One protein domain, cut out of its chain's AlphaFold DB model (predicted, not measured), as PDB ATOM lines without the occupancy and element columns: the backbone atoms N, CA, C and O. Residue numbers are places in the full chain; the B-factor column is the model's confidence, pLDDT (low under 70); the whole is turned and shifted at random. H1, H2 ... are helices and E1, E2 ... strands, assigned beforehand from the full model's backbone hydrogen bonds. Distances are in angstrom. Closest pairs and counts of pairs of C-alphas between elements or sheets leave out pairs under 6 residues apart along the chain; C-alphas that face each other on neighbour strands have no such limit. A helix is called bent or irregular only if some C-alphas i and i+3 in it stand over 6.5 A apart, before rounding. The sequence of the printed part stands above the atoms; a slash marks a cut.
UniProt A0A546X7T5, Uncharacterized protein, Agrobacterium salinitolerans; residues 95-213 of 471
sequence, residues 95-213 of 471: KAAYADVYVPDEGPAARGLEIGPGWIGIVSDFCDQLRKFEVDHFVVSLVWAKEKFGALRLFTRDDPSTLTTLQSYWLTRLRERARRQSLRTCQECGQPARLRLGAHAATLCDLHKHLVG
ATOM      1  N   LYS A  95       6.722 -35.572  41.052       98.12
ATOM      2  CA  LYS A  95       7.280 -36.931  40.971       98.12
ATOM      3  C   LYS A  95       7.964 -37.343  42.272       98.12
ATOM      4  O   LYS A  95       7.845 -38.494  42.671       98.12
ATOM      5  N   ALA A  96       8.654 -36.412  42.931       98.00
ATOM      6  CA  ALA A  96       9.269 -36.659  44.229       98.00
ATOM      7  C   ALA A  96       8.224 -36.792  45.351       98.00
ATOM      8  O   ALA A  96       8.313 -37.711  46.162       98.00
ATOM      9  N   ALA A  97       7.230 -35.900  45.390       98.19
ATOM     10  CA  ALA A  97       6.218 -35.857  46.446       98.19
ATOM     11  C   ALA A  97       5.220 -37.026  46.409       98.19
ATOM     12  O   ALA A  97       4.646 -37.360  47.444       98.19
ATOM     13  N   TYR A  98       5.011 -37.635  45.238       98.19
ATOM     14  CA  TYR A  98       4.034 -38.705  45.011       98.19
ATOM     15  C   TYR A  98       4.673 -40.026  44.564       98.19
ATOM     16  O   TYR A  98       4.004 -40.840  43.937       98.19
ATOM     17  N   ALA A  99       5.955 -40.263  44.858       97.75
ATOM     18  CA  ALA A  99       6.679 -41.465  44.419       97.75
ATOM     19  C   ALA A  99       6.098 -42.800  44.944       97.75
ATOM     20  O   ALA A  99       6.397 -43.860  44.400       97.75
ATOM     21  N   ASP A 100       5.283 -42.755  45.994       96.81
ATOM     22  CA  ASP A 100       4.540 -43.877  46.574       96.81
ATOM     23  C   ASP A 100       3.326 -44.298  45.729       96.81
ATOM     24  O   ASP A 100       3.033 -45.486  45.622       96.81
ATOM     25  N   VAL A 101       2.647 -43.343  45.084       97.12
ATOM     26  CA  VAL A 101       1.415 -43.596  44.311       97.12
ATOM     27  C   VAL A 101       1.539 -43.294  42.819       97.12
ATOM     28  O   VAL A 101       0.676 -43.701  42.044       97.12
ATOM     29  N   TYR A 102       2.605 -42.627  42.382       98.00
ATOM     30  CA  TYR A 102       2.956 -42.429  40.979       98.00
ATOM     31  C   TYR A 102       4.077 -43.390  40.582       98.00
ATOM     32  O   TYR A 102       5.247 -43.179  40.899       98.00
ATOM     33  N   VAL A 103       3.707 -44.438  39.849       97.38
ATOM     34  CA  VAL A 103       4.623 -45.473  39.368       97.38
ATOM     35  C   VAL A 103       4.643 -45.424  37.839       97.38
ATOM     36  O   VAL A 103       3.788 -46.058  37.208       97.38
ATOM     37  N   PRO A 104       5.577 -44.662  37.233       96.50
ATOM     38  CA  PRO A 104       5.609 -44.450  35.792       96.50
ATOM     39  C   PRO A 104       5.722 -45.762  35.016       96.50
ATOM     40  O   PRO A 104       6.240 -46.765  35.513       96.50
ATOM     41  N   ASP A 105       5.231 -45.752  33.779       93.19
ATOM     42  CA  ASP A 105       5.489 -46.835  32.843       93.19
ATOM     43  C   ASP A 105       6.985 -46.916  32.504       93.19
ATOM     44  O   ASP A 105       7.693 -45.911  32.436       93.19
ATOM     45  N   GLU A 106       7.479 -48.137  32.306       93.38
ATOM     46  CA  GLU A 106       8.871 -48.400  31.945       93.38
ATOM     47  C   GLU A 106       8.984 -48.856  30.485       93.38
ATOM     48  O   GLU A 106       8.075 -49.463  29.915       93.38
ATOM     49  N   GLY A 107      10.145 -48.598  29.883       93.62
ATOM     50  CA  GLY A 107      10.509 -49.090  28.556       93.62
ATOM     51  C   GLY A 107      10.454 -48.041  27.437       93.62
ATOM     52  O   GLY A 107      10.204 -46.862  27.679       93.62
ATOM     53  N   PRO A 108      10.708 -48.452  26.179       91.25
ATOM     54  CA  PRO A 108      10.864 -47.536  25.041       91.25
ATOM     55  C   PRO A 108       9.615 -46.716  24.689       91.25
ATOM     56  O   PRO A 108       9.715 -45.759  23.926       91.25
ATOM     57  N   ALA A 109       8.449 -47.114  25.202       90.56
ATOM     58  CA  ALA A 109       7.162 -46.462  24.979       90.56
ATOM     59  C   ALA A 109       6.611 -45.777  26.242       90.56
ATOM     60  O   ALA A 109       5.426 -45.442  26.261       90.56
ATOM     61  N   ALA A 110       7.451 -45.591  27.270       92.31
ATOM     62  CA  ALA A 110       7.077 -44.884  28.487       92.31
ATOM     63  C   ALA A 110       6.644 -43.447  28.169       92.31
ATOM     64  O   ALA A 110       7.366 -42.717  27.482       92.31
ATOM     65  N   ARG A 111       5.464 -43.049  28.648       92.19
ATOM     66  CA  ARG A 111       4.859 -41.741  28.345       92.19
ATOM     67  C   ARG A 111       5.076 -40.727  29.457       92.19
ATOM     68  O   ARG A 111       5.362 -39.561  29.191       92.19
ATOM     69  N   GLY A 112       4.960 -41.160  30.713       95.62
ATOM     70  CA  GLY A 112       4.981 -40.258  31.864       95.62
ATOM     71  C   GLY A 112       3.860 -39.203  31.839       95.62
ATOM     72  O   GLY A 112       2.731 -39.466  31.435       95.62
ATOM     73  N   LEU A 113       4.143 -37.994  32.327       97.69
ATOM     74  CA  LEU A 113       3.151 -36.916  32.439       97.69
ATOM     75  C   LEU A 113       3.229 -35.973  31.227       97.69
ATOM     76  O   LEU A 113       4.000 -35.015  31.223       97.69
ATOM     77  N   GLU A 114       2.405 -36.229  30.213       97.00
ATOM     78  CA  GLU A 114       2.253 -35.429  28.986       97.00
ATOM     79  C   GLU A 114       1.179 -34.337  29.171       97.00
ATOM     80  O   GLU A 114       0.195 -34.261  28.430       97.00
ATOM     81  N   ILE A 115       1.318 -33.529  30.223       97.88
ATOM     82  CA  ILE A 115       0.350 -32.490  30.609       97.88
ATOM     83  C   ILE A 115       1.053 -31.169  30.911       97.88
ATOM     84  O   ILE A 115       2.212 -31.155  31.334       97.88
ATOM     85  N   GLY A 116       0.337 -30.060  30.729       96.56
ATOM     86  CA  GLY A 116       0.830 -28.740  31.108       96.56
ATOM     87  C   GLY A 116       0.896 -28.554  32.636       96.56
ATOM     88  O   GLY A 116       0.154 -29.204  33.384       96.56
ATOM     89  N   PRO A 117       1.779 -27.667  33.135       97.31
ATOM     90  CA  PRO A 117       2.011 -27.491  34.570       97.31
ATOM     91  C   PRO A 117       0.813 -26.911  35.334       97.31
ATOM     92  O   PRO A 117       0.707 -27.102  36.541       97.31
ATOM     93  N   GLY A 118      -0.127 -26.254  34.656       97.69
ATOM     94  CA  GLY A 118      -1.347 -25.725  35.263       97.69
ATOM     95  C   GLY A 118      -2.314 -26.798  35.767       97.69
ATOM     96  O   GLY A 118      -3.163 -26.506  36.605       97.69
ATOM     97  N   TRP A 119      -2.175 -28.046  35.312       98.50
ATOM     98  CA  TRP A 119      -2.994 -29.169  35.778       98.50
ATOM     99  C   TRP A 119      -2.342 -30.006  36.878       98.50
ATOM    100  O   TRP A 119      -2.977 -30.932  37.377       98.50
ATOM    101  N   ILE A 120      -1.114 -29.693  37.305       98.25
ATOM    102  CA  ILE A 120      -0.409 -30.536  38.281       98.25
ATOM    103  C   ILE A 120      -1.121 -30.592  39.640       98.25
ATOM    104  O   ILE A 120      -1.100 -31.631  40.295       98.25
ATOM    105  N   GLY A 121      -1.829 -29.522  40.026       97.50
ATOM    106  CA  GLY A 121      -2.676 -29.505  41.223       97.50
ATOM    107  C   GLY A 121      -3.810 -30.531  41.149       97.50
ATOM    108  O   GLY A 121      -4.016 -31.285  42.088       97.50
ATOM    109  N   ILE A 122      -4.452 -30.665  39.984       97.81
ATOM    110  CA  ILE A 122      -5.523 -31.647  39.749       97.81
ATOM    111  C   ILE A 122      -4.988 -33.080  39.886       97.81
ATOM    112  O   ILE A 122      -5.646 -33.953  40.449       97.81
ATOM    113  N   VAL A 123      -3.785 -33.338  39.364       98.44
ATOM    114  CA  VAL A 123      -3.147 -34.660  39.467       98.44
ATOM    115  C   VAL A 123      -2.689 -34.950  40.898       98.44
ATOM    116  O   VAL A 123      -2.783 -36.086  41.348       98.44
ATOM    117  N   SER A 124      -2.243 -33.925  41.625       98.38
ATOM    118  CA  SER A 124      -1.897 -34.013  43.048       98.38
ATOM    119  C   SER A 124      -3.118 -34.423  43.873       98.38
ATOM    120  O   SER A 124      -3.075 -35.447  44.553       98.38
ATOM    121  N   ASP A 125      -4.243 -33.727  43.684       96.50
ATOM    122  CA  ASP A 125      -5.517 -34.058  44.329       96.50
ATOM    123  C   ASP A 125      -5.963 -35.492  44.001       96.50
ATOM    124  O   ASP A 125      -6.441 -36.218  44.872       96.50
ATOM    125  N   PHE A 126      -5.792 -35.930  42.749       96.94
ATOM    126  CA  PHE A 126      -6.088 -37.301  42.332       96.94
ATOM    127  C   PHE A 126      -5.235 -38.329  43.091       96.94
ATOM    128  O   PHE A 126      -5.771 -39.305  43.616       96.94
ATOM    129  N   CYS A 127      -3.924 -38.106  43.186       97.75
ATOM    130  CA  CYS A 127      -3.007 -38.993  43.900       97.75
ATOM    131  C   CYS A 127      -3.280 -39.039  45.410       97.75
ATOM    132  O   CYS A 127      -3.217 -40.114  46.005       97.75
ATOM    133  N   ASP A 128      -3.655 -37.919  46.030       95.88
ATOM    134  CA  ASP A 128      -4.060 -37.904  47.440       95.88
ATOM    135  C   ASP A 128      -5.320 -38.744  47.697       95.88
ATOM    136  O   ASP A 128      -5.461 -39.353  48.759       95.88
ATOM    137  N   GLN A 129      -6.233 -38.835  46.726       93.81
ATOM    138  CA  GLN A 129      -7.378 -39.744  46.823       93.81
ATOM    139  C   GLN A 129      -6.965 -41.211  46.647       93.81
ATOM    140  O   GLN A 129      -7.493 -42.067  47.355       93.81
ATOM    141  N   LEU A 130      -5.983 -41.511  45.786       94.56
ATOM    142  CA  LEU A 130      -5.431 -42.869  45.683       94.56
ATOM    143  C   LEU A 130      -4.798 -43.334  47.004       94.56
ATOM    144  O   LEU A 130      -5.062 -44.451  47.439       94.56
ATOM    145  N   ARG A 131      -4.055 -42.463  47.702       94.56
ATOM    146  CA  ARG A 131      -3.516 -42.768  49.045       94.56
ATOM    147  C   ARG A 131      -4.611 -43.120  50.051       94.56
ATOM    148  O   ARG A 131      -4.440 -44.005  50.882       94.56
ATOM    149  N   LYS A 132      -5.761 -42.443  49.984       88.50
ATOM    150  CA  LYS A 132      -6.908 -42.754  50.854       88.50
ATOM    151  C   LYS A 132      -7.508 -44.123  50.537       88.50
ATOM    152  O   LYS A 132      -7.949 -44.801  51.457       88.50
ATOM    153  N   PHE A 133      -7.514 -44.538  49.271       87.62
ATOM    154  CA  PHE A 133      -7.957 -45.879  48.881       87.62
ATOM    155  C   PHE A 133      -7.019 -46.977  49.392       87.62
ATOM    156  O   PHE A 133      -7.493 -48.033  49.811       87.62
ATOM    157  N   GLU A 134      -5.713 -46.717  49.440       86.06
ATOM    158  CA  GLU A 134      -4.727 -47.665  49.967       86.06
ATOM    159  C   GLU A 134      -4.991 -48.034  51.438       86.06
ATOM    160  O   GLU A 134      -4.870 -49.203  51.804       86.06
ATOM    161  N   VAL A 135      -5.457 -47.079  52.257       75.00
ATOM    162  CA  VAL A 135      -5.861 -47.319  53.660       75.00
ATOM    163  C   VAL A 135      -6.976 -48.368  53.768       75.00
ATOM    164  O   VAL A 135      -7.006 -49.142  54.721       75.00
ATOM    165  N   ASP A 136      -7.850 -48.447  52.762       72.25
ATOM    166  CA  ASP A 136      -8.946 -49.421  52.674       72.25
ATOM    167  C   ASP A 136      -8.526 -50.726  51.951       72.25
ATOM    168  O   ASP A 136      -9.375 -51.538  51.560       72.25
ATOM    169  N   HIS A 137      -7.216 -50.948  51.772       80.38
ATOM    170  CA  HIS A 137      -6.605 -52.034  50.991       80.38
ATOM    171  C   HIS A 137      -6.944 -52.011  49.491       80.38
ATOM    172  O   HIS A 137      -6.835 -53.033  48.809       80.38
ATOM    173  N   PHE A 138      -7.342 -50.857  48.948       85.50
ATOM    174  CA  PHE A 138      -7.531 -50.665  47.514       85.50
ATOM    175  C   PHE A 138      -6.290 -49.994  46.908       85.50
ATOM    176  O   PHE A 138      -6.222 -48.777  46.750       85.50
ATOM    177  N   VAL A 139      -5.285 -50.813  46.592       90.81
ATOM    178  CA  VAL A 139      -3.985 -50.350  46.085       90.81
ATOM    179  C   VAL A 139      -4.063 -50.085  44.580       90.81
ATOM    180  O   VAL A 139      -4.170 -51.015  43.782       90.81
ATOM    181  N   VAL A 140      -3.987 -48.813  44.189       94.81
ATOM    182  CA  VAL A 140      -3.940 -48.367  42.788       94.81
ATOM    183  C   VAL A 140      -2.916 -47.251  42.657       94.81
ATOM    184  O   VAL A 140      -2.877 -46.340  43.477       94.81
ATOM    185  N   SER A 141      -2.116 -47.290  41.593       96.75
ATOM    186  CA  SER A 141      -1.095 -46.274  41.312       96.75
ATOM    187  C   SER A 141      -1.400 -45.521  40.020       96.75
ATOM    188  O   SER A 141      -1.850 -46.121  39.043       96.75
ATOM    189  N   LEU A 142      -1.106 -44.223  39.972       98.00
ATOM    190  CA  LEU A 142      -1.035 -43.451  38.733       98.00
ATOM    191  C   LEU A 142       0.186 -43.899  37.924       98.00
ATOM    192  O   LEU A 142       1.287 -43.970  38.460       98.00
ATOM    193  N   VAL A 143      -0.001 -44.172  36.635       97.56
ATOM    194  CA  VAL A 143       1.083 -44.597  35.735       97.56
ATOM    195  C   VAL A 143       1.492 -43.457  34.821       97.56
ATOM    196  O   VAL A 143       2.668 -43.136  34.704       97.56
ATOM    197  N   TRP A 144       0.524 -42.820  34.171       97.69
ATOM    198  CA  TRP A 144       0.797 -41.728  33.249       97.69
ATOM    199  C   TRP A 144      -0.440 -40.850  33.064       97.69
ATOM    200  O   TRP A 144      -1.565 -41.223  33.418       97.69
ATOM    201  N   ALA A 145      -0.231 -39.659  32.517       98.19
ATOM    202  CA  ALA A 145      -1.288 -38.694  32.248       98.19
ATOM    203  C   ALA A 145      -1.038 -38.036  30.897       98.19
ATOM    204  O   ALA A 145       0.112 -37.836  30.517       98.19
ATOM    205  N   LYS A 146      -2.101 -37.669  30.185       97.56
ATOM    206  CA  LYS A 146      -1.975 -36.869  28.964       97.56
ATOM    207  C   LYS A 146      -3.117 -35.893  28.783       97.56
ATOM    208  O   LYS A 146      -4.239 -36.133  29.236       97.56
ATOM    209  N   GLU A 147      -2.831 -34.834  28.049       97.38
ATOM    210  CA  GLU A 147      -3.841 -34.004  27.414       97.38
ATOM    211  C   GLU A 147      -4.468 -34.755  26.223       97.38
ATOM    212  O   GLU A 147      -3.798 -35.470  25.469       97.38
ATOM    213  N   LYS A 148      -5.793 -34.662  26.091       95.88
ATOM    214  CA  LYS A 148      -6.526 -35.121  24.914       95.88
ATOM    215  C   LYS A 148      -7.749 -34.235  24.669       95.88
ATOM    216  O   LYS A 148      -8.699 -34.277  25.446       95.88
ATOM    217  N   PHE A 149      -7.747 -33.520  23.544       94.50
ATOM    218  CA  PHE A 149      -8.817 -32.606  23.119       94.50
ATOM    219  C   PHE A 149      -9.141 -31.514  24.155       94.50
ATOM    220  O   PHE A 149     -10.294 -31.179  24.382       94.50
ATOM    221  N   GLY A 150      -8.129 -30.958  24.806       95.38
ATOM    222  CA  GLY A 150      -8.251 -29.964  25.864       95.38
ATOM    223  C   GLY A 150      -8.673 -30.520  27.223       95.38
ATOM    224  O   GLY A 150      -8.938 -29.725  28.120       95.38
ATOM    225  N   ALA A 151      -8.706 -31.842  27.405       96.38
ATOM    226  CA  ALA A 151      -9.050 -32.480  28.673       96.38
ATOM    227  C   ALA A 151      -7.930 -33.393  29.196       96.38
ATOM    228  O   ALA A 151      -7.234 -34.067  28.434       96.38
ATOM    229  N   LEU A 152      -7.798 -33.466  30.517       97.56
ATOM    230  CA  LEU A 152      -6.891 -34.363  31.224       97.56
ATOM    231  C   LEU A 152      -7.403 -35.807  31.179       97.56
ATOM    232  O   LEU A 152      -8.546 -36.098  31.539       97.56
ATOM    233  N   ARG A 153      -6.528 -36.738  30.796       97.25
ATOM    234  CA  ARG A 153      -6.758 -38.183  30.872       97.25
ATOM    235  C   ARG A 153      -5.716 -38.821  31.781       97.25
ATOM    236  O   ARG A 153      -4.520 -38.682  31.536       97.25
ATOM    237  N   LEU A 154      -6.189 -39.535  32.799       97.50
ATOM    238  CA  LEU A 154      -5.363 -40.219  33.792       97.50
ATOM    239  C   LEU A 154      -5.425 -41.729  33.584       97.50
ATOM    240  O   LEU A 154      -6.508 -42.289  33.404       97.50
ATOM    241  N   PHE A 155      -4.265 -42.372  33.638       96.69
ATOM    242  CA  PHE A 155      -4.106 -43.810  33.462       96.69
ATOM    243  C   PHE A 155      -3.468 -44.387  34.716       96.69
ATOM    244  O   PHE A 155      -2.403 -43.936  35.139       96.69
ATOM    245  N   THR A 156      -4.120 -45.376  35.315       96.94
ATOM    246  CA  THR A 156      -3.639 -46.030  36.534       96.94
ATOM    247  C   THR A 156      -3.263 -47.481  36.253       96.94
ATOM    248  O   THR A 156      -3.534 -48.010  35.175       96.94
ATOM    249  N   ARG A 157      -2.581 -48.111  37.210       93.50
ATOM    250  CA  ARG A 157      -2.241 -49.534  37.199       93.50
ATOM    251  C   ARG A 157      -3.391 -50.328  37.808       93.50
ATOM    252  O   ARG A 157      -3.263 -50.913  38.874       93.50
ATOM    253  N   ASP A 158      -4.531 -50.279  37.144       87.81
ATOM    254  CA  ASP A 158      -5.701 -51.099  37.420       87.81
ATOM    255  C   ASP A 158      -5.871 -52.123  36.305       87.81
ATOM    256  O   ASP A 158      -5.714 -51.811  35.125       87.81
ATOM    257  N   ASP A 159      -6.216 -53.348  36.682       84.25
ATOM    258  CA  ASP A 159      -6.731 -54.329  35.740       84.25
ATOM    259  C   ASP A 159      -8.258 -54.351  35.904       84.25
ATOM    260  O   ASP A 159      -8.748 -54.731  36.970       84.25
ATOM    261  N   PRO A 160      -9.040 -53.937  34.887       77.12
ATOM    262  CA  PRO A 160     -10.499 -53.960  34.959       77.12
ATOM    263  C   PRO A 160     -11.066 -55.335  35.318       77.12
ATOM    264  O   PRO A 160     -12.165 -55.415  35.857       77.12
ATOM    265  N   SER A 161     -10.327 -56.412  35.028       73.69
ATOM    266  CA  SER A 161     -10.719 -57.765  35.399       73.69
ATOM    267  C   SER A 161     -10.499 -58.066  36.878       73.69
ATOM    268  O   SER A 161     -11.157 -58.971  37.380       73.69
ATOM    269  N   THR A 162      -9.628 -57.333  37.583       77.38
ATOM    270  CA  THR A 162      -9.320 -57.541  39.008       77.38
ATOM    271  C   THR A 162     -10.061 -56.586  39.942       77.38
ATOM    272  O   THR A 162     -10.260 -56.915  41.114       77.38
ATOM    273  N   LEU A 163     -10.538 -55.448  39.438       78.56
ATOM    274  CA  LEU A 163     -11.355 -54.526  40.224       78.56
ATOM    275  C   LEU A 163     -12.719 -55.133  40.573       78.56
ATOM    276  O   LEU A 163     -13.329 -55.847  39.775       78.56
ATOM    277  N   THR A 164     -13.226 -54.828  41.765       78.19
ATOM    278  CA  THR A 164     -14.655 -55.013  42.054       78.19
ATOM    279  C   THR A 164     -15.490 -53.949  41.340       78.19
ATOM    280  O   THR A 164     -14.968 -52.923  40.886       78.19
ATOM    281  N   THR A 165     -16.804 -54.163  41.243       71.12
ATOM    282  CA  THR A 165     -17.727 -53.186  40.643       71.12
ATOM    283  C   THR A 165     -17.639 -51.842  41.363       71.12
ATOM    284  O   THR A 165     -17.551 -50.795  40.720       71.12
ATOM    285  N   LEU A 166     -17.580 -51.873  42.698       70.69
ATOM    286  CA  LEU A 166     -17.462 -50.678  43.521       70.69
ATOM    287  C   LEU A 166     -16.121 -49.963  43.291       70.69
ATOM    288  O   LEU A 166     -16.097 -48.759  43.054       70.69
ATOM    289  N   GLN A 167     -15.001 -50.689  43.290       80.06
ATOM    290  CA  GLN A 167     -13.674 -50.115  43.021       80.06
ATOM    291  C   GLN A 167     -13.588 -49.460  41.634       80.06
ATOM    292  O   GLN A 167     -13.103 -48.335  41.500       80.06
ATOM    293  N   SER A 168     -14.101 -50.146  40.607       77.12
ATOM    294  CA  SER A 168     -14.175 -49.631  39.236       77.12
ATOM    295  C   SER A 168     -15.010 -48.350  39.155       77.12
ATOM    296  O   SER A 168     -14.604 -47.370  38.518       77.12
ATOM    297  N   TYR A 169     -16.139 -48.319  39.867       76.19
ATOM    298  CA  TYR A 169     -16.991 -47.144  39.983       76.19
ATOM    299  C   TYR A 169     -16.239 -45.947  40.591       76.19
ATOM    300  O   TYR A 169     -16.152 -44.887  39.960       76.19
ATOM    301  N   TRP A 170     -15.629 -46.118  41.770       79.38
ATOM    302  CA  TRP A 170     -14.898 -45.052  42.472       79.38
ATOM    303  C   TRP A 170     -13.746 -44.493  41.641       79.38
ATOM    304  O   TRP A 170     -13.595 -43.276  41.512       79.38
ATOM    305  N   LEU A 171     -12.958 -45.374  41.023       86.56
ATOM    306  CA  LEU A 171     -11.832 -44.969  40.193       86.56
ATOM    307  C   LEU A 171     -12.296 -44.211  38.937       86.56
ATOM    308  O   LEU A 171     -11.697 -43.201  38.560       86.56
ATOM    309  N   THR A 172     -13.396 -44.646  38.314       82.62
ATOM    310  CA  THR A 172     -14.007 -43.955  37.167       82.62
ATOM    311  C   THR A 172     -14.497 -42.557  37.551       82.62
ATOM    312  O   THR A 172     -14.230 -41.596  36.825       82.62
ATOM    313  N   ARG A 173     -15.154 -42.405  38.709       82.50
ATOM    314  CA  ARG A 173     -15.611 -41.103  39.225       82.50
ATOM    315  C   ARG A 173     -14.451 -40.168  39.530       82.50
ATOM    316  O   ARG A 173     -14.493 -38.999  39.148       82.50
ATOM    317  N   LEU A 174     -13.399 -40.686  40.156       89.06
ATOM    318  CA  LEU A 174     -12.204 -39.914  40.475       89.06
ATOM    319  C   LEU A 174     -11.500 -39.406  39.201       89.06
ATOM    320  O   LEU A 174     -11.144 -38.229  39.114       89.06
ATOM    321  N   ARG A 175     -11.377 -40.254  38.169       93.56
ATOM    322  CA  ARG A 175     -10.862 -39.859  36.844       93.56
ATOM    323  C   ARG A 175     -11.742 -38.798  36.180       93.56
ATOM    324  O   ARG A 175     -11.225 -37.832  35.622       93.56
ATOM    325  N   GLU A 176     -13.061 -38.961  36.241       87.56
ATOM    326  CA  GLU A 176     -14.012 -38.016  35.646       87.56
ATOM    327  C   GLU A 176     -13.995 -36.654  36.354       87.56
ATOM    328  O   GLU A 176     -14.063 -35.621  35.687       87.56
ATOM    329  N   ARG A 177     -13.836 -36.631  37.684       87.44
ATOM    330  CA  ARG A 177     -13.632 -35.398  38.459       87.44
ATOM    331  C   ARG A 177     -12.403 -34.641  37.957       87.44
ATOM    332  O   ARG A 177     -12.524 -33.473  37.591       87.44
ATOM    333  N   ALA A 178     -11.256 -35.318  37.864       94.69
ATOM    334  CA  ALA A 178     -10.019 -34.719  37.365       94.69
ATOM    335  C   ALA A 178     -10.168 -34.190  35.926       94.69
ATOM    336  O   ALA A 178      -9.765 -33.065  35.622       94.69
ATOM    337  N   ARG A 179     -10.823 -34.959  35.043       94.75
ATOM    338  CA  ARG A 179     -11.122 -34.529  33.669       94.75
ATOM    339  C   ARG A 179     -11.972 -33.257  33.641       94.75
ATOM    340  O   ARG A 179     -11.638 -32.317  32.927       94.75
ATOM    341  N   ARG A 180     -13.047 -33.179  34.426       89.44
ATOM    342  CA  ARG A 180     -13.924 -31.992  34.448       89.44
ATOM    343  C   ARG A 180     -13.245 -30.761  35.022       89.44
ATOM    344  O   ARG A 180     -13.415 -29.680  34.470       89.44
ATOM    345  N   GLN A 181     -12.457 -30.926  36.080       92.81
ATOM    346  CA  GLN A 181     -11.658 -29.835  36.635       92.81
ATOM    347  C   GLN A 181     -10.693 -29.296  35.570       92.81
ATOM    348  O   GLN A 181     -10.622 -28.092  35.348       92.81
ATOM    349  N   SER A 182     -10.063 -30.187  34.797       96.44
ATOM    350  CA  SER A 182      -9.146 -29.785  33.724       96.44
ATOM    351  C   SER A 182      -9.805 -28.958  32.612       96.44
ATOM    352  O   SER A 182      -9.148 -28.086  32.061       96.44
ATOM    353  N   LEU A 183     -11.106 -29.150  32.337       94.88
ATOM    354  CA  LEU A 183     -11.874 -28.372  31.348       94.88
ATOM    355  C   LEU A 183     -12.163 -26.923  31.788       94.88
ATOM    356  O   LEU A 183     -12.626 -26.109  30.989       94.88
ATOM    357  N   ARG A 184     -11.887 -26.590  33.054       94.44
ATOM    358  CA  ARG A 184     -12.094 -25.258  33.650       94.44
ATOM    359  C   ARG A 184     -10.806 -24.626  34.160       94.44
ATOM    360  O   ARG A 184     -10.823 -23.494  34.636       94.44
ATOM    361  N   THR A 185      -9.693 -25.337  34.052       96.75
ATOM    362  CA  THR A 185      -8.387 -24.925  34.557       96.75
ATOM    363  C   THR A 185      -7.437 -24.789  33.381       96.75
ATOM    364  O   THR A 185      -7.323 -25.690  32.557       96.75
ATOM    365  N   CYS A 186      -6.741 -23.663  33.274       97.88
ATOM    366  CA  CYS A 186      -5.771 -23.454  32.209       97.88
ATOM    367  C   CYS A 186      -4.639 -24.470  32.352       97.88
ATOM    368  O   CYS A 186      -3.984 -24.496  33.394       97.88
ATOM    369  N   GLN A 187      -4.364 -25.242  31.299       98.00
ATOM    370  CA  GLN A 187      -3.308 -26.259  31.344       98.00
ATOM    371  C   GLN A 187      -1.902 -25.675  31.570       98.00
ATOM    372  O   GLN A 187      -1.019 -26.390  32.023       98.00
ATOM    373  N   GLU A 188      -1.682 -24.383  31.309       97.00
ATOM    374  CA  GLU A 188      -0.378 -23.728  31.492       97.00
ATOM    375  C   GLU A 188      -0.218 -23.106  32.890       97.00
ATOM    376  O   GLU A 188       0.708 -23.441  33.629       97.00
ATOM    377  N   CYS A 189      -1.141 -22.232  33.310       96.56
ATOM    378  CA  CYS A 189      -0.986 -21.474  34.562       96.56
ATOM    379  C   CYS A 189      -1.900 -21.892  35.715       96.56
ATOM    380  O   CYS A 189      -1.752 -21.350  36.807       96.56
ATOM    381  N   GLY A 190      -2.856 -22.797  35.498       96.81
ATOM    382  CA  GLY A 190      -3.794 -23.232  36.536       96.81
ATOM    383  C   GLY A 190      -4.921 -22.238  36.854       96.81
ATOM    384  O   GLY A 190      -5.770 -22.523  37.689       96.81
ATOM    385  N   GLN A 191      -4.969 -21.078  36.190       96.56
ATOM    386  CA  GLN A 191      -6.053 -20.099  36.350       96.56
ATOM    387  C   GLN A 191      -7.369 -20.583  35.711       96.56
ATOM    388  O   GLN A 191      -7.316 -21.429  34.812       96.56
ATOM    389  N   PRO A 192      -8.535 -20.023  36.089       96.19
ATOM    390  CA  PRO A 192      -9.805 -20.326  35.437       96.19
ATOM    391  C   PRO A 192      -9.743 -20.167  33.912       96.19
ATOM    392  O   PRO A 192      -9.186 -19.204  33.375       96.19
ATOM    393  N   ALA A 193     -10.307 -21.139  33.207       95.75
ATOM    394  CA  ALA A 193     -10.196 -21.288  31.765       95.75
ATOM    395  C   ALA A 193     -11.450 -21.917  31.155       95.75
ATOM    396  O   ALA A 193     -12.392 -22.293  31.848       95.75
ATOM    397  N   ARG A 194     -11.442 -22.020  29.827       94.31
ATOM    398  CA  ARG A 194     -12.429 -22.771  29.051       94.31
ATOM    399  C   ARG A 194     -11.746 -23.447  27.873       94.31
ATOM    400  O   ARG A 194     -10.638 -23.049  27.496       94.31
ATOM    401  N   LEU A 195     -12.423 -24.422  27.278       95.75
ATOM    402  CA  LEU A 195     -11.976 -25.037  26.037       95.75
ATOM    403  C   LEU A 195     -11.818 -23.967  24.950       95.75
ATOM    404  O   LEU A 195     -12.750 -23.206  24.676       95.75
ATOM    405  N   ARG A 196     -10.627 -23.914  24.355       96.62
ATOM    406  CA  ARG A 196     -10.303 -23.077  23.206       96.62
ATOM    407  C   ARG A 196     -10.190 -23.916  21.955       96.62
ATOM    408  O   ARG A 196      -9.504 -24.936  21.965       96.62
ATOM    409  N   LEU A 197     -10.850 -23.480  20.889       95.62
ATOM    410  CA  LEU A 197     -10.867 -24.161  19.601       95.62
ATOM    411  C   LEU A 197     -10.160 -23.299  18.560       95.62
ATOM    412  O   LEU A 197     -10.702 -22.289  18.123       95.62
ATOM    413  N   GLY A 198      -8.969 -23.717  18.139       95.56
ATOM    414  CA  GLY A 198      -8.219 -23.089  17.049       95.56
ATOM    415  C   GLY A 198      -7.670 -24.137  16.083       95.56
ATOM    416  O   GLY A 198      -8.400 -25.031  15.645       95.56
ATOM    417  N   ALA A 199      -6.371 -24.064  15.788       95.06
ATOM    418  CA  ALA A 199      -5.631 -25.095  15.058       95.06
ATOM    419  C   ALA A 199      -5.645 -26.452  15.788       95.06
ATOM    420  O   ALA A 199      -5.612 -27.506  15.154       95.06
ATOM    421  N   HIS A 200      -5.726 -26.421  17.117       95.19
ATOM    422  CA  HIS A 200      -6.011 -27.568  17.973       95.19
ATOM    423  C   HIS A 200      -6.943 -27.145  19.118       95.19
ATOM    424  O   HIS A 200      -7.273 -25.964  19.258       95.19
ATOM    425  N   ALA A 201      -7.409 -28.117  19.902       95.38
ATOM    426  CA  ALA A 201      -8.252 -27.879  21.068       95.38
ATOM    427  C   ALA A 201      -7.407 -27.932  22.346       95.38
ATOM    428  O   ALA A 201      -6.680 -28.902  22.542       95.38
ATOM    429  N   ALA A 202      -7.514 -26.918  23.203       96.81
ATOM    430  CA  ALA A 202      -6.820 -26.870  24.493       96.81
ATOM    431  C   ALA A 202      -7.621 -26.054  25.514       96.81
ATOM    432  O   ALA A 202      -8.250 -25.062  25.147       96.81
ATOM    433  N   THR A 203      -7.595 -26.415  26.799       97.25
ATOM    434  CA  THR A 203      -8.251 -25.598  27.837       97.25
ATOM    435  C   THR A 203      -7.309 -24.509  28.332       97.25
ATOM    436  O   THR A 203      -6.317 -24.769  29.020       97.25
ATOM    437  N   LEU A 204      -7.616 -23.260  27.971       97.00
ATOM    438  CA  LEU A 204      -6.727 -22.111  28.158       97.00
ATOM    439  C   LEU A 204      -7.489 -20.868  28.639       97.00
ATOM    440  O   LEU A 204      -8.626 -20.594  28.230       97.00
ATOM    441  N   CYS A 205      -6.848 -20.093  29.516       96.44
ATOM    442  CA  CYS A 205      -7.348 -18.787  29.939       96.44
ATOM    443  C   CYS A 205      -7.189 -17.751  28.810       96.44
ATOM    444  O   CYS A 205      -6.575 -18.018  27.777       96.44
ATOM    445  N   ASP A 206      -7.740 -16.547  28.987       95.31
ATOM    446  CA  ASP A 206      -7.647 -15.502  27.956       95.31
ATOM    447  C   ASP A 206      -6.213 -15.049  27.659       95.31
ATOM    448  O   ASP A 206      -5.952 -14.611  26.538       95.31
ATOM    449  N   LEU A 207      -5.300 -15.185  28.628       93.75
ATOM    450  CA  LEU A 207      -3.879 -14.878  28.451       93.75
ATOM    451  C   LEU A 207      -3.173 -15.900  27.554       93.75
ATOM    452  O   LEU A 207      -2.279 -15.517  26.814       93.75
ATOM    453  N   HIS A 208      -3.588 -17.169  27.600       95.62
ATOM    454  CA  HIS A 208      -2.927 -18.267  26.887       95.62
ATOM    455  C   HIS A 208      -3.655 -18.725  25.626       95.62
ATOM    456  O   HIS A 208      -3.160 -19.594  24.917       95.62
ATOM    457  N   LYS A 209      -4.823 -18.161  25.304       95.56
ATOM    458  CA  LYS A 209      -5.623 -18.588  24.144       95.56
ATOM    459  C   LYS A 209      -4.895 -18.465  22.800       95.56
ATOM    460  O   LYS A 209      -5.309 -19.114  21.850       95.56
ATOM    461  N   HIS A 210      -3.842 -17.653  22.696       92.94
ATOM    462  CA  HIS A 210      -3.041 -17.540  21.472       92.94
ATOM    463  C   HIS A 210      -2.313 -18.841  21.121       92.94
ATOM    464  O   HIS A 210      -2.001 -19.049  19.954       92.94
ATOM    465  N   LEU A 211      -2.100 -19.740  22.089       93.62
ATOM    466  CA  LEU A 211      -1.415 -21.015  21.863       93.62
ATOM    467  C   LEU A 211      -2.175 -21.943  20.906       93.62
ATOM    468  O   LEU A 211      -1.552 -22.755  20.229       93.62
ATOM    469  N   VAL A 212      -3.503 -21.809  20.791       95.50
ATOM    470  CA  VAL A 212      -4.285 -22.562  19.790       95.50
ATOM    471  C   VAL A 212      -4.307 -21.889  18.413       95.50
ATOM    472  O   VAL A 212      -4.913 -22.428  17.490       95.50
ATOM    473  N   GLY A 213      -3.640 -20.746  18.238       93.81
ATOM    474  CA  GLY A 213      -3.682 -19.945  17.016       93.81
ATOM    475  C   GLY A 213      -4.985 -19.156  16.870       93.81
ATOM    476  O   GLY A 213      -5.599 -18.751  17.860       93.81
TER     477      GLY A 213
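This is residues 95 to 213 of the 471 residues of an uncharacterized protein of Agrobacterium salinitolerans (UniProt A0A546X7T5). Two long helices, H1 and H2, run side by side in opposite ways, with the strand hairpin E1 and E2 along them; a small head of the hairpin E3 and E4 with short H3 lies at one end. Residues 95 to 116 have no named element, and 113 to 114 pair in parallel with 145 to 146 of E1. The printed part has 119 residues, with three named helices and four named strands in the order H1 E1 E2 H2 E3 E4 H3; both two-stranded sheets are antiparallel and the class is mixed. It is compact, with a radius of gyration of the C-alphas of 15.0 A and spans of 45 by 32 by 26 A.

H1, residues 117 to 135, and H2, residues 165 to 182, touch, H2 with its residues 174 to 182 alone; their closest C-alphas, those of Ile 122 and Ala 178, are 5.9 A apart, and the two helices run opposite ways at a shallow tilt of 19 degrees. E1, residues 142 to 148, and E2, residues 151 to 156, form a hairpin, with N 146 and O 153 at 3.0 A. The closest C-alphas of E2 and H2, Leu 152 and Arg 179, are 4.9 A apart. E3, residues 194 to 197, and E4, residues 201 to 204, form a hairpin, with N 196 and O 202 at 2.8 A. The closest C-alphas of E2 and E4, Ala 151 and Thr 203, are 7.0 A apart. H3, residues 209 to 212, is apart from H1 and H2; its closest C-alpha to E3 is Lys 209, 6.6 A from that of Arg 196. Every O i to N i+4 pair is within hydrogen-bond range in H2, 12 of 15 are in H1, and H3 is too short for one.

H1 begins at C-alpha 117 (2.011, -27.491, 34.570) and is 28.6 A long; it is irregular, C-alphas 118 and 121 being 7.2 A apart. E1 is 17.0 A long, E2 16.6 A and H2 25.9 A. H3 ends at C-alpha 212 (-4.285, -22.562, 19.790).

The C-alphas farthest apart, His 137 and Gly 213, are 46.8 A apart. The printed part has no cut, the link from H2 to E3 is long, and no printed residue is under 70 in pLDDT.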